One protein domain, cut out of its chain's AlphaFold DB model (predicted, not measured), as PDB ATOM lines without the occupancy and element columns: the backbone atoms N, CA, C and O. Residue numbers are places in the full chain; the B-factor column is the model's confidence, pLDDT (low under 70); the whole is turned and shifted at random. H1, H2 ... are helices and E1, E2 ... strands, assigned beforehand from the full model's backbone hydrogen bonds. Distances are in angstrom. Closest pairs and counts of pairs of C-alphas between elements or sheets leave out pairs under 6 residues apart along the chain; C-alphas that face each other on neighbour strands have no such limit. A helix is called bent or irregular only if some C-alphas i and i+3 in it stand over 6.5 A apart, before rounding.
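What this domain is: This is residues 3 to 99 of the 679 residues of the protein "Exo-alpha-sialidase" of Trueperella sp. 19M2397 (UniProt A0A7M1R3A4). Two small three-stranded sheets, E1 E2 E3 and E4 E5 E6, form a loose sandwich, only partly face to face, and a short helix, H1, covers the face of the second sheet that is turned away from the first. The long stretch of residues 65 to 87 loops past the side where the edge strands E1 and E4 lie and leads to H1. The printed part has 97 residues, with six named strands followed by one named helix, in the order E1 E2 E3 E4 E5 E6 H1; both sheets are antiparallel, in the orders E1 E2 E3 and E4 E5 E6. The class is mixed, helices and strands, with 47 residues, under half, in named elements; the whole is compact, with a radius of gyration of the C-alphas of 13.0 A and spans of 34 by 33 by 21 A.

How they stand to each other: E1, residues 9 to 15, E2, residues 18 to 24, and E3, residues 28 to 34, form a meander, each strand the antiparallel neighbour of the one before. E1 and E2 are a hairpin at 164 degrees, with N 11 and O 22 within hydrogen-bond range at 2.8 A. E2 and E3 are a hairpin at 166 degrees, with N 21 and O 31 at 2.9 A. This sheet is twisted. E4, residues 44 to 47, E5, residues 52 to 56, and E6, residues 59 to 64, form a second meander. N 47 and O 53 of the hairpin E4 and E5 are 2.9 A apart, and N 54 and O 62 of the hairpin E5 and E6 are also 2.9 A apart. The sheets form a sandwich, two sheets face to face, their strands at 20 degrees. The closest C-alphas of E3 and E6, those of Ile 33 and Trp 62, are 6.1 A apart, while E1 and E4 are apart. H1, residues 88 to 98, is on the sheet E4 E5 E6 at a height over the sheet of 8.3 A, making two layers, a helix on one face of a sheet. It lies over E6, slantwise to the strands at 35 degrees on the local plane. The closest C-alphas of E6 and H1, those of Tyr 59 and Arg 96, are 6.2 A apart. In H1, 5 of 7 O i to N i+4 pairs are within hydrogen-bond range.

Where its parts are: E1 begins at C-alpha 9, (233.842, 216.118, 174.333), and is 17.6 A long. E2 measures 19.6 A, E3 19.3 A, E4 10.2 A, E5 13.7 A and E6 15.5 A. H1 measures 15.5 A and ends at C-alpha 98, (244.162, 197.087, 157.185); it is irregular, with C-alphas 89 and 92 7.1 A apart.

The domain as a whole: The two C-alphas farthest apart, those of Gly 16 and Ala 86, are 36.1 A apart. The printed part has no cut. The link E6 to H1, 23 residues, is long. Residues 36 to 37 have pLDDT under 70; the mean of the printed part is 90.0.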
ATOM      1  N   GLY A   3     235.237 214.282 168.959       93.75
ATOM      2  CA  GLY A   3     233.877 213.816 169.218       93.75
ATOM      3  C   GLY A   3     233.216 214.626 170.323       93.75
ATOM      4  O   GLY A   3     233.886 215.175 171.197       93.75
ATOM      5  N   LYS A   4     231.889 214.738 170.269       93.69
ATOM      6  CA  LYS A   4     231.091 215.403 171.303       93.69
ATOM      7  C   LYS A   4     229.713 214.770 171.385       93.69
ATOM      8  O   LYS A   4     229.089 214.524 170.358       93.69
ATOM      9  N   ASP A   5     229.232 214.559 172.598       91.38
ATOM     10  CA  ASP A   5     227.859 214.150 172.875       91.38
ATOM     11  C   ASP A   5     227.340 214.841 174.151       91.38
ATOM     12  O   ASP A   5     227.830 215.907 174.535       91.38
ATOM     13  N   ALA A   6     226.289 214.295 174.767       88.12
ATOM     14  CA  ALA A   6     225.710 214.838 175.995       88.12
ATOM     15  C   ALA A   6     226.579 214.599 177.246       88.12
ATOM     16  O   ALA A   6     226.401 215.300 178.239       88.12
ATOM     17  N   THR A   7     227.480 213.617 177.201       84.12
ATOM     18  CA  THR A   7     228.334 213.182 178.316       84.12
ATOM     19  C   THR A   7     229.701 213.856 178.308       84.12
ATOM     20  O   THR A   7     230.333 213.961 179.353       84.12
ATOM     21  N   GLY A   8     230.147 214.378 177.161       91.75
ATOM     22  CA  GLY A   8     231.477 214.957 177.074       91.75
ATOM     23  C   GLY A   8     231.900 215.437 175.693       91.75
ATOM     24  O   GLY A   8     231.122 215.484 174.736       91.75
ATOM     25  N   TRP A   9     233.172 215.814 175.594       95.75
ATOM     26  CA  TRP A   9     233.842 216.118 174.333       95.75
ATOM     27  C   TRP A   9     235.308 215.703 174.396       95.75
ATOM     28  O   TRP A   9     235.908 215.686 175.466       95.75
ATOM     29  N   TRP A  10     235.895 215.410 173.243       96.31
ATOM     30  CA  TRP A  10     237.307 215.069 173.129       96.31
ATOM     31  C   TRP A  10     237.883 215.535 171.797       96.31
ATOM     32  O   TRP A  10     237.173 215.631 170.794       96.31
ATOM     33  N   GLU A  11     239.184 215.802 171.776       95.50
ATOM     34  CA  GLU A  11     239.956 216.079 170.572       95.50
ATOM     35  C   GLU A  11     241.248 215.258 170.571       95.50
ATOM     36  O   GLU A  11     242.003 215.259 171.544       95.50
ATOM     37  N   LEU A  12     241.507 214.602 169.439       94.44
ATOM     38  CA  LEU A  12     242.784 213.988 169.097       94.44
ATOM     39  C   LEU A  12     243.426 214.792 167.965       94.44
ATOM     40  O   LEU A  12     242.866 214.886 166.863       94.44
ATOM     41  N   ALA A  13     244.589 215.378 168.226       92.12
ATOM     42  CA  ALA A  13     245.290 216.214 167.259       92.12
ATOM     43  C   ALA A  13     246.806 216.148 167.442       92.12
ATOM     44  O   ALA A  13     247.300 215.942 168.550       92.12
ATOM     45  N   VAL A  14     247.540 216.402 166.356       89.50
ATOM     46  CA  VAL A  14     248.978 216.667 166.433       89.50
ATOM     47  C   VAL A  14     249.178 218.123 166.852       89.50
ATOM     48  O   VAL A  14     248.784 219.043 166.133       89.50
ATOM     49  N   ARG A  15     249.775 218.356 168.022       85.62
ATOM     50  CA  ARG A  15     250.071 219.693 168.555       85.62
ATOM     51  C   ARG A  15     251.539 219.767 168.955       85.62
ATOM     52  O   ARG A  15     252.000 218.985 169.776       85.62
ATOM     53  N   GLY A  16     252.282 220.703 168.363       79.69
ATOM     54  CA  GLY A  16     253.722 220.833 168.622       79.69
ATOM     55  C   GLY A  16     254.528 219.583 168.242       79.69
ATOM     56  O   GLY A  16     255.513 219.281 168.903       79.69
ATOM     57  N   GLY A  17     254.079 218.842 167.222       79.69
ATOM     58  CA  GLY A  17     254.700 217.591 166.775       79.69
ATOM     59  C   GLY A  17     254.292 216.342 167.560       79.69
ATOM     60  O   GLY A  17     254.755 215.268 167.207       79.69
ATOM     61  N   ARG A  18     253.421 216.467 168.572       83.69
ATOM     62  CA  ARG A  18     252.982 215.357 169.432       83.69
ATOM     63  C   ARG A  18     251.527 214.989 169.204       83.69
ATOM     64  O   ARG A  18     250.699 215.888 169.044       83.69
ATOM     65  N   LEU A  19     251.200 213.701 169.241       91.19
ATOM     66  CA  LEU A  19     249.822 213.226 169.255       91.19
ATOM     67  C   LEU A  19     249.234 213.420 170.650       91.19
ATOM     68  O   LEU A  19     249.705 212.828 171.615       91.19
ATOM     69  N   ARG A  20     248.194 214.244 170.760       92.94
ATOM     70  CA  ARG A  20     247.576 214.585 172.043       92.94
ATOM     71  C   ARG A  20     246.086 214.294 172.024       92.94
ATOM     72  O   ARG A  20     245.393 214.752 171.113       92.94
ATOM     73  N   LEU A  21     245.603 213.589 173.044       94.12
ATOM     74  CA  LEU A  21     244.191 213.293 173.276       94.12
ATOM     75  C   LEU A  21     243.739 213.998 174.552       94.12
ATOM     76  O   LEU A  21     244.220 213.686 175.632       94.12
ATOM     77  N   HIS A  22     242.815 214.945 174.446       95.44
ATOM     78  CA  HIS A  22     242.319 215.683 175.609       95.44
ATOM     79  C   HIS A  22     240.822 215.937 175.499       95.44
ATOM     80  O   HIS A  22     240.259 215.935 174.401       95.44
ATOM     81  N   GLY A  23     240.176 216.161 176.637       95.62
ATOM     82  CA  GLY A  23     238.735 216.323 176.675       95.62
ATOM     83  C   GLY A  23     238.151 216.275 178.075       95.62
ATOM     84  O   GLY A  23     238.837 216.454 179.081       95.62
ATOM     85  N   VAL A  24     236.844 216.053 178.113       94.75
ATOM     86  CA  VAL A  24     236.048 215.874 179.323       94.75
ATOM     87  C   VAL A  24     235.078 214.727 179.074       94.75
ATOM     88  O   VAL A  24     234.332 214.774 178.097       94.75
ATOM     89  N   ALA A  25     235.099 213.731 179.957       91.56
ATOM     90  CA  ALA A  25     234.074 212.695 180.105       91.56
ATOM     91  C   ALA A  25     233.504 212.813 181.534       91.56
ATOM     92  O   ALA A  25     233.144 213.918 181.938       91.56
ATOM     93  N   ASP A  26     233.532 211.749 182.348       90.31
ATOM     94  CA  ASP A  26     233.185 211.855 183.781       90.31
ATOM     95  C   ASP A  26     234.152 212.766 184.567       90.31
ATOM     96  O   ASP A  26     233.806 213.318 185.611       90.31
ATOM     97  N   ALA A  27     235.361 212.962 184.035       92.69
ATOM     98  CA  ALA A  27     236.389 213.870 184.529       92.69
ATOM     99  C   ALA A  27     237.170 214.471 183.338       92.69
ATOM    100  O   ALA A  27     237.134 213.912 182.232       92.69
ATOM    101  N   PRO A  28     237.853 215.619 183.512       94.25
ATOM    102  CA  PRO A  28     238.779 216.128 182.507       94.25
ATOM    103  C   PRO A  28     239.990 215.199 182.352       94.25
ATOM    104  O   PRO A  28     240.468 214.626 183.328       94.25
ATOM    105  N   PHE A  29     240.512 215.092 181.133       94.50
ATOM    106  CA  PHE A  29     241.730 214.339 180.833       94.50
ATOM    107  C   PHE A  29     242.573 215.047 179.775       94.50
ATOM    108  O   PHE A  29     242.062 215.796 178.933       94.50
ATOM    109  N   ASP A  30     243.877 214.789 179.815       93.31
ATOM    110  CA  ASP A  30     244.851 215.368 178.900       93.31
ATOM    111  C   ASP A  30     246.068 214.443 178.768       93.31
ATOM    112  O   ASP A  30     246.925 214.387 179.648       93.31
ATOM    113  N   PHE A  31     246.111 213.686 177.675       92.25
ATOM    114  CA  PHE A  31     247.113 212.663 177.412       92.25
ATOM    115  C   PHE A  31     248.064 213.089 176.291       92.25
ATOM    116  O   PHE A  31     247.635 213.384 175.170       92.25
ATOM    117  N   ASP A  32     249.363 213.082 176.596       88.75
ATOM    118  CA  ASP A  32     250.452 213.161 175.616       88.75
ATOM    119  C   ASP A  32     250.765 211.732 175.149       88.75
ATOM    120  O   ASP A  32     251.435 210.973 175.850       88.75
ATOM    121  N   ILE A  33     250.179 211.335 174.015       88.25
ATOM    122  CA  ILE A  33     250.198 209.948 173.542       88.25
ATOM    123  C   ILE A  33     251.551 209.614 172.935       88.25
ATOM    124  O   ILE A  33     252.138 208.606 173.295       88.25
ATOM    125  N   GLU A  34     252.038 210.422 172.003       81.56
ATOM    126  CA  GLU A  34     253.237 210.103 171.228       81.56
ATOM    127  C   GLU A  34     253.970 211.389 170.874       81.56
ATOM    128  O   GLU A  34     253.362 212.336 170.372       81.56
ATOM    129  N   ASP A  35     255.273 211.426 171.128       70.25
ATOM    130  CA  ASP A  35     256.102 212.608 170.908       70.25
ATOM    131  C   ASP A  35     256.929 212.550 169.624       70.25
ATOM    132  O   ASP A  35     257.539 213.562 169.246       70.25
ATOM    133  N   GLY A  36     256.983 211.374 168.986       61.47
ATOM    134  CA  GLY A  36     257.682 211.177 167.730       61.47
ATOM    135  C   GLY A  36     257.239 212.261 166.770       61.47
ATOM    136  O   GLY A  36     256.049 212.495 166.650       61.47
ATOM    137  N   HIS A  37     258.175 212.975 166.143       63.69
ATOM    138  CA  HIS A  37     257.862 214.020 165.172       63.69
ATOM    139  C   HIS A  37     256.956 213.444 164.070       63.69
ATOM    140  O   HIS A  37     257.452 212.913 163.079       63.69
ATOM    141  N   ILE A  38     255.634 213.520 164.274       76.75
ATOM    142  CA  ILE A  38     254.606 212.987 163.379       76.75
ATOM    143  C   ILE A  38     254.578 213.924 162.178       76.75
ATOM    144  O   ILE A  38     253.918 214.967 162.189       76.75
ATOM    145  N   LEU A  39     255.399 213.599 161.184       75.06
ATOM    146  CA  LEU A  39     255.631 214.394 159.990       75.06
ATOM    147  C   LEU A  39     255.185 213.605 158.766       75.06
ATOM    148  O   LEU A  39     255.587 212.467 158.557       75.06
ATOM    149  N   GLY A  40     254.429 214.266 157.895       82.50
ATOM    150  CA  GLY A  40     253.916 213.650 156.677       82.50
ATOM    151  C   GLY A  40     252.563 212.977 156.890       82.50
ATOM    152  O   GLY A  40     251.742 213.442 157.682       82.50
ATOM    153  N   GLU A  41     252.304 211.933 156.108       85.81
ATOM    154  CA  GLU A  41     251.032 211.213 156.117       85.81
ATOM    155  C   GLU A  41     251.083 210.044 157.104       85.81
ATOM    156  O   GLU A  41     251.986 209.211 157.045       85.81
ATOM    157  N   HIS A  42     250.086 209.983 157.985       90.50
ATOM    158  CA  HIS A  42     249.942 208.951 159.008       90.50
ATOM    159  C   HIS A  42     248.511 208.425 159.040       90.50
ATOM    160  O   HIS A  42     247.562 209.156 158.735       90.50
ATOM    161  N   THR A  43     248.359 207.169 159.449       92.31
ATOM    162  CA  THR A  43     247.054 206.567 159.752       92.31
ATOM    163  C   THR A  43     246.843 206.572 161.259       92.31
ATOM    164  O   THR A  43     247.738 206.192 162.009       92.31
ATOM    165  N   VAL A  44     245.669 207.015 161.708       93.56
ATOM    166  CA  VAL A  44     245.299 207.018 163.127       93.56
ATOM    167  C   VAL A  44     243.927 206.383 163.277       93.56
ATOM    168  O   VAL A  44     242.948 206.907 162.742       93.56
ATOM    169  N   ASP A  45     243.856 205.296 164.039       94.00
ATOM    170  CA  ASP A  45     242.608 204.607 164.356       94.00
ATOM    171  C   ASP A  45     242.257 204.824 165.825       94.00
ATOM    172  O   ASP A  45     243.113 204.749 166.708       94.00
ATOM    173  N   VAL A  46     240.981 205.099 166.097       94.00
ATOM    174  CA  VAL A  46     240.481 205.347 167.454       94.00
ATOM    175  C   VAL A  46     239.336 204.397 167.755       94.00
ATOM    176  O   VAL A  46     238.336 204.361 167.037       94.00
ATOM    177  N   ILE A  47     239.466 203.670 168.859       93.25
ATOM    178  CA  ILE A  47     238.388 202.894 169.462       93.25
ATOM    179  C   ILE A  47     237.843 203.715 170.616       93.25
ATOM    180  O   ILE A  47     238.585 204.076 171.525       93.25
ATOM    181  N   ALA A  48     236.549 204.023 170.565       90.06
ATOM    182  CA  ALA A  48     235.943 204.965 171.494       90.06
ATOM    183  C   ALA A  48     235.947 204.470 172.956       90.06
ATOM    184  O   ALA A  48     236.056 205.293 173.857       90.06
ATOM    185  N   GLY A  49     235.916 203.151 173.192       81.62
ATOM    186  CA  GLY A  49     236.055 202.588 174.541       81.62
ATOM    187  C   GLY A  49     234.925 202.950 175.509       81.62
ATOM    188  O   GLY A  49     234.001 203.667 175.120       81.62
ATOM    189  N   PRO A  50     234.947 202.440 176.757       87.25
ATOM    190  CA  PRO A  50     236.141 202.079 177.534       87.25
ATOM    191  C   PRO A  50     236.628 200.611 177.377       87.25
ATOM    192  O   PRO A  50     235.796 199.710 177.261       87.25
ATOM    193  N   PRO A  51     237.956 200.355 177.392       91.81
ATOM    194  CA  PRO A  51     239.006 201.368 177.351       91.81
ATOM    195  C   PRO A  51     239.069 202.006 175.958       91.81
ATOM    196  O   PRO A  51     238.934 201.326 174.935       91.81
ATOM    197  N   ALA A  52     239.245 203.325 175.904       94.00
ATOM    198  CA  ALA A  52     239.565 204.003 174.660       94.00
ATOM    199  C   ALA A  52     240.953 203.561 174.202       94.00
ATOM    200  O   ALA A  52     241.851 203.398 175.028       94.00
ATOM    201  N   ARG A  53     241.139 203.370 172.895       94.88
ATOM    202  CA  ARG A  53     242.429 202.974 172.312       94.88
ATOM    203  C   ARG A  53     242.770 203.841 171.117       94.88
ATOM    204  O   ARG A  53     241.883 204.191 170.337       94.88
ATOM    205  N   VAL A  54     244.052 204.146 170.963       94.94
ATOM    206  CA  VAL A  54     244.592 204.885 169.825       94.94
ATOM    207  C   VAL A  54     245.686 204.049 169.183       94.94
ATOM    208  O   VAL A  54     246.655 203.663 169.835       94.94
ATOM    209  N   PHE A  55     245.529 203.799 167.889       95.12
ATOM    210  CA  PHE A  55     246.535 203.159 167.059       95.12
ATOM    211  C   PHE A  55     247.149 204.208 166.137       95.12
ATOM    212  O   PHE A  55     246.431 205.015 165.545       95.12
ATOM    213  N   LEU A  56     248.470 204.184 166.007       94.62
ATOM    214  CA  LEU A  56     249.223 204.996 165.059       94.62
ATOM    215  C   LEU A  56     249.897 204.051 164.070       94.62
ATOM    216  O   LEU A  56     250.584 203.115 164.472       94.62
ATOM    217  N   ASP A  57     249.657 204.274 162.781       95.12
ATOM    218  CA  ASP A  57     250.228 203.504 161.675       95.12
ATOM    219  C   ASP A  57     250.122 201.978 161.870       95.12
ATOM    220  O   ASP A  57     251.049 201.218 161.592       95.12
ATOM    221  N   GLY A  58     248.955 201.522 162.341       95.12
ATOM    222  CA  GLY A  58     248.631 200.103 162.501       95.12
ATOM    223  C   GLY A  58     249.000 199.484 163.853       95.12
ATOM    224  O   GLY A  58     248.686 198.318 164.073       95.12
ATOM    225  N   TYR A  59     249.633 200.228 164.765       95.25
ATOM    226  CA  TYR A  59     250.073 199.706 166.064       95.25
ATOM    227  C   TYR A  59     249.482 200.482 167.230       95.25
ATOM    228  O   TYR A  59     249.320 201.697 167.166       95.25
ATOM    229  N   ASP A  60     249.189 199.759 168.307       93.44
ATOM    230  CA  ASP A  60     248.664 200.320 169.547       93.44
ATOM    231  C   ASP A  60     249.712 201.216 170.215       93.44
ATOM    232  O   ASP A  60     250.823 200.770 170.521       93.44
ATOM    233  N   VAL A  61     249.359 202.484 170.417       92.62
ATOM    234  CA  VAL A  61     250.235 203.477 171.050       92.62
ATOM    235  C   VAL A  61     249.669 204.023 172.347       92.62
ATOM    236  O   VAL A  61     250.427 204.634 173.099       92.62
ATOM    237  N   TRP A  62     248.379 203.826 172.623       93.19
ATOM    238  CA  TRP A  62     247.758 204.329 173.840       93.19
ATOM    239  C   TRP A  62     246.427 203.666 174.143       93.19
ATOM    240  O   TRP A  62     245.602 203.442 173.254       93.19
ATOM    241  N   SER A  63     246.163 203.503 175.434       94.00
ATOM    242  CA  SER A  63     244.862 203.111 175.950       94.00
ATOM    243  C   SER A  63     244.572 203.766 177.298       94.00
ATOM    244  O   SER A  63     245.495 204.100 178.038       94.00
ATOM    245  N   SER A  64     243.292 203.975 177.598       94.56
ATOM    246  CA  SER A  64     242.824 204.554 178.862       94.56
ATOM    247  C   SER A  64     241.406 204.087 179.177       94.56
ATOM    248  O   SER A  64     240.626 203.854 178.255       94.56
ATOM    249  N   ASP A  65     241.042 204.000 180.457       92.38
ATOM    250  CA  ASP A  65     239.683 203.635 180.898       92.38
ATOM    251  C   ASP A  65     238.626 204.718 180.575       92.38
ATOM    252  O   ASP A  65     237.437 204.534 180.836       92.38
ATOM    253  N   VAL A  66     239.024 205.841 179.965       93.31
ATOM    254  CA  VAL A  66     238.097 206.874 179.488       93.31
ATOM    255  C   VAL A  66     237.139 206.338 178.413       93.31
ATOM    256  O   VAL A  66     237.541 205.656 177.469       93.31
ATOM    257  N   GLY A  67     235.856 206.686 178.529       92.62
ATOM    258  CA  GLY A  67     234.863 206.497 177.471       92.62
ATOM    259  C   GLY A  67     234.796 207.721 176.559       92.62
ATOM    260  O   GLY A  67     234.520 208.831 177.015       92.62
ATOM    261  N   LEU A  68     235.043 207.537 175.264       92.75
ATOM    262  CA  LEU A  68     234.939 208.597 174.262       92.75
ATOM    263  C   LEU A  68     233.592 208.524 173.532       92.75
ATOM    264  O   LEU A  68     233.054 207.452 173.265       92.75
ATOM    265  N   SER A  69     233.076 209.679 173.108       89.62
ATOM    266  CA  SER A  69     231.961 209.721 172.154       89.62
ATOM    267  C   SER A  69     232.356 209.015 170.851       89.62
ATOM    268  O   SER A  69     233.369 209.365 170.239       89.62
ATOM    269  N   SER A  70     231.530 208.067 170.399       84.31
ATOM    270  CA  SER A  70     231.703 207.362 169.117       84.31
ATOM    271  C   SER A  70     231.333 208.219 167.899       84.31
ATOM    272  O   SER A  70     231.700 207.890 166.769       84.31
ATOM    273  N   GLN A  71     230.637 209.340 168.109       86.12
ATOM    274  CA  GLN A  71     230.318 210.308 167.061       86.12
ATOM    275  C   GLN A  71     231.500 211.260 166.859       86.12
ATOM    276  O   GLN A  71     231.548 212.356 167.422       86.12
ATOM    277  N   ALA A  72     232.463 210.828 166.047       87.75
ATOM    278  CA  ALA A  72     233.647 211.608 165.721       87.75
ATOM    279  C   ALA A  72     233.517 212.349 164.381       87.75
ATOM    280  O   ALA A  72     232.943 211.851 163.412       87.75
ATOM    281  N   VAL A  73     234.116 213.536 164.319       90.44
ATOM    282  CA  VAL A  73     234.263 214.355 163.116       90.44
ATOM    283  C   VAL A  73     235.751 214.513 162.803       90.44
ATOM    284  O   VAL A  73     236.556 214.920 163.651       90.44
ATOM    285  N   GLY A  74     236.129 214.179 161.571       89.31
ATOM    286  CA  GLY A  74     237.448 214.477 161.020       89.31
ATOM    287  C   GLY A  74     237.530 215.934 160.565       89.31
ATOM    288  O   GLY A  74     236.649 216.406 159.853       89.31
ATOM    289  N   HIS A  75     238.593 216.638 160.960       89.19
ATOM    290  CA  HIS A  75     238.839 218.034 160.553       89.19
ATOM    291  C   HIS A  75     239.889 218.153 159.444       89.19
ATOM    292  O   HIS A  75     239.916 219.143 158.719       89.19
ATOM    293  N   GLN A  76     240.768 217.157 159.329       87.38
ATOM    294  CA  GLN A  76     241.847 217.072 158.348       87.38
ATOM    295  C   GLN A  76     242.037 215.605 157.951       87.38
ATOM    296  O   GLN A  76     241.921 214.723 158.804       87.38
ATOM    297  N   GLY A  77     242.334 215.360 156.674       86.69
ATOM    298  CA  GLY A  77     242.503 214.015 156.120       86.69
ATOM    299  C   GLY A  77     241.194 213.348 155.690       86.69
ATOM    300  O   GLY A  77     240.138 213.979 155.616       86.69
ATOM    301  N   THR A  78     241.288 212.056 155.374       88.00
ATOM    302  CA  THR A  78     240.132 211.211 155.045       88.00
ATOM    303  C   THR A  78     239.709 210.453 156.293       88.00
ATOM    304  O   THR A  78     240.555 209.925 157.007       88.00
ATOM    305  N   PHE A  79     238.405 210.403 156.555       89.19
ATOM    306  CA  PHE A  79     237.847 209.722 157.717       89.19
ATOM    307  C   PHE A  79     236.884 208.623 157.276       89.19
ATOM    308  O   PHE A  79     235.989 208.866 156.465       89.19
ATOM    309  N   THR A  80     237.059 207.425 157.827       87.44
ATOM    310  CA  THR A  80     236.223 206.256 157.545       87.44
ATOM    311  C   THR A  80     235.933 205.490 158.821       87.44
ATOM    312  O   THR A  80     236.817 205.305 159.652       87.44
ATOM    313  N   THR A  81     234.708 204.991 158.959       87.94
ATOM    314  CA  THR A  81     234.347 204.077 160.045       87.94
ATOM    315  C   THR A  81     234.696 202.647 159.651       87.94
ATOM    316  O   THR A  81     234.256 202.172 158.603       87.94
ATOM    317  N   LEU A  82     235.456 201.955 160.499       86.56
ATOM    318  CA  LEU A  82     235.815 200.551 160.309       86.56
ATOM    319  C   LEU A  82     234.864 199.642 161.096       86.56
ATOM    320  O   LEU A  82     234.453 199.967 162.207       86.56
ATOM    321  N   SER A  83     234.517 198.491 160.517       88.56
ATOM    322  CA  SER A  83     233.866 197.407 161.263       88.56
ATOM    323  C   SER A  83     234.949 196.569 161.929       88.56
ATOM    324  O   SER A  83     235.776 195.985 161.232       88.56
ATOM    325  N   THR A  84     234.967 196.534 163.258       88.88
ATOM    326  CA  THR A  84     235.982 195.804 164.023       88.88
ATOM    327  C   THR A  84     235.624 194.321 164.165       88.88
ATOM    328  O   THR A  84     234.440 193.969 164.117       88.88
ATOM    329  N   PRO A  85     236.615 193.436 164.380       91.81
ATOM    330  CA  PRO A  85     236.361 192.053 164.774       91.81
ATOM    331  C   PRO A  85     235.501 191.972 166.044       91.81
ATOM    332  O   PRO A  85     235.545 192.863 166.891       91.81
ATOM    333  N   ALA A  86     234.730 190.888 166.179       88.56
ATOM    334  CA  ALA A  86     233.958 190.618 167.397       88.56
ATOM    335  C   ALA A  86     234.859 190.214 168.577       88.56
ATOM    336  O   ALA A  86     234.529 190.481 169.728       88.56
ATOM    337  N   ASP A  87     235.983 189.565 168.275       89.31
ATOM    338  CA  ASP A  87     237.011 189.185 169.237       89.31
ATOM    339  C   ASP A  87     238.014 190.337 169.408       89.31
ATOM    340  O   ASP A  87     238.723 190.703 168.465       89.31
ATOM    341  N   ALA A  88     238.060 190.915 170.608       85.25
ATOM    342  CA  ALA A  88     238.929 192.046 170.923       85.25
ATOM    343  C   ALA A  88     240.423 191.697 170.812       85.25
ATOM    344  O   ALA A  88     241.222 192.583 170.497       85.25
ATOM    345  N   ASP A  89     240.801 190.424 170.979       87.06
ATOM    346  CA  ASP A  89     242.196 189.976 170.870       87.06
ATOM    347  C   ASP A  89     242.690 190.020 169.409       87.06
ATOM    348  O   ASP A  89     243.885 190.173 169.143       87.06
ATOM    349  N   GLN A  90     241.776 189.971 168.432       92.50
ATOM    350  CA  GLN A  90     242.104 190.079 167.003       92.50
ATOM    351  C   GLN A  90     242.239 191.524 166.527       92.50
ATOM    352  O   GLN A  90     242.791 191.767 165.451       92.50
ATOM    353  N   LEU A  91     241.748 192.488 167.309       93.56
ATOM    354  CA  LEU A  91     241.690 193.889 166.914       93.56
ATOM    355  C   LEU A  91     243.063 194.475 166.533       93.56
ATOM    356  O   LEU A  91     243.142 195.069 165.460       93.56
ATOM    357  N   PRO A  92     244.153 194.301 167.310       95.06
ATOM    358  CA  PRO A  92     245.454 194.864 166.941       95.06
ATOM    359  C   PRO A  92     245.980 194.328 165.606       95.06
ATOM    360  O   PRO A  92     246.506 195.082 164.790       95.06
ATOM    361  N   THR A  93     245.805 193.026 165.365       95.62
ATOM    362  CA  THR A  93     246.211 192.376 164.111       95.62
ATOM    363  C   THR A  93     245.365 192.869 162.944       95.62
ATOM    364  O   THR A  93     245.910 193.205 161.899       95.62
ATOM    365  N   PHE A  94     244.048 192.978 163.138       96.00
ATOM    366  CA  PHE A  94     243.137 193.530 162.140       96.00
ATOM    367  C   PHE A  94     243.523 194.957 161.743       96.00
ATOM    368  O   PHE A  94     243.659 195.231 160.555       96.00
ATOM    369  N   ILE A  95     243.748 195.842 162.721       96.44
ATOM    370  CA  ILE A  95     244.132 197.234 162.460       96.44
ATOM    371  C   ILE A  95     245.434 197.274 161.653       96.44
ATOM    372  O   ILE A  95     245.427 197.821 160.551       96.44
ATOM    373  N   ARG A  96     246.495 196.588 162.106       96.50
ATOM    374  CA  ARG A  96     247.765 196.468 161.365       96.50
ATOM    375  C   ARG A  96     247.557 196.017 159.917       96.50
ATOM    376  O   ARG A  96     248.103 196.633 159.008       96.50
ATOM    377  N   ASP A  97     246.781 194.956 159.703       95.25
ATOM    378  CA  ASP A  97     246.597 194.340 158.383       95.25
ATOM    379  C   ASP A  97     245.747 195.199 157.432       95.25
ATOM    380  O   ASP A  97     245.837 195.049 156.212       95.25
ATOM    381  N   THR A  98     244.935 196.112 157.972       93.94
ATOM    382  CA  THR A  98     244.162 197.087 157.185       93.94
ATOM    383  C   THR A  98     244.899 198.401 156.929       93.94
ATOM    384  O   THR A  98     244.519 199.145 156.020       93.94
ATOM    385  N   THR A  99     245.966 198.687 157.678       95.44
ATOM    386  CA  THR A  99     246.760 199.906 157.510       95.44
ATOM    387  C   THR A  99     247.616 199.840 156.250       95.44
ATOM    388  O   THR A  99     248.285 198.851 155.958       95.44
TER     389      THR A  99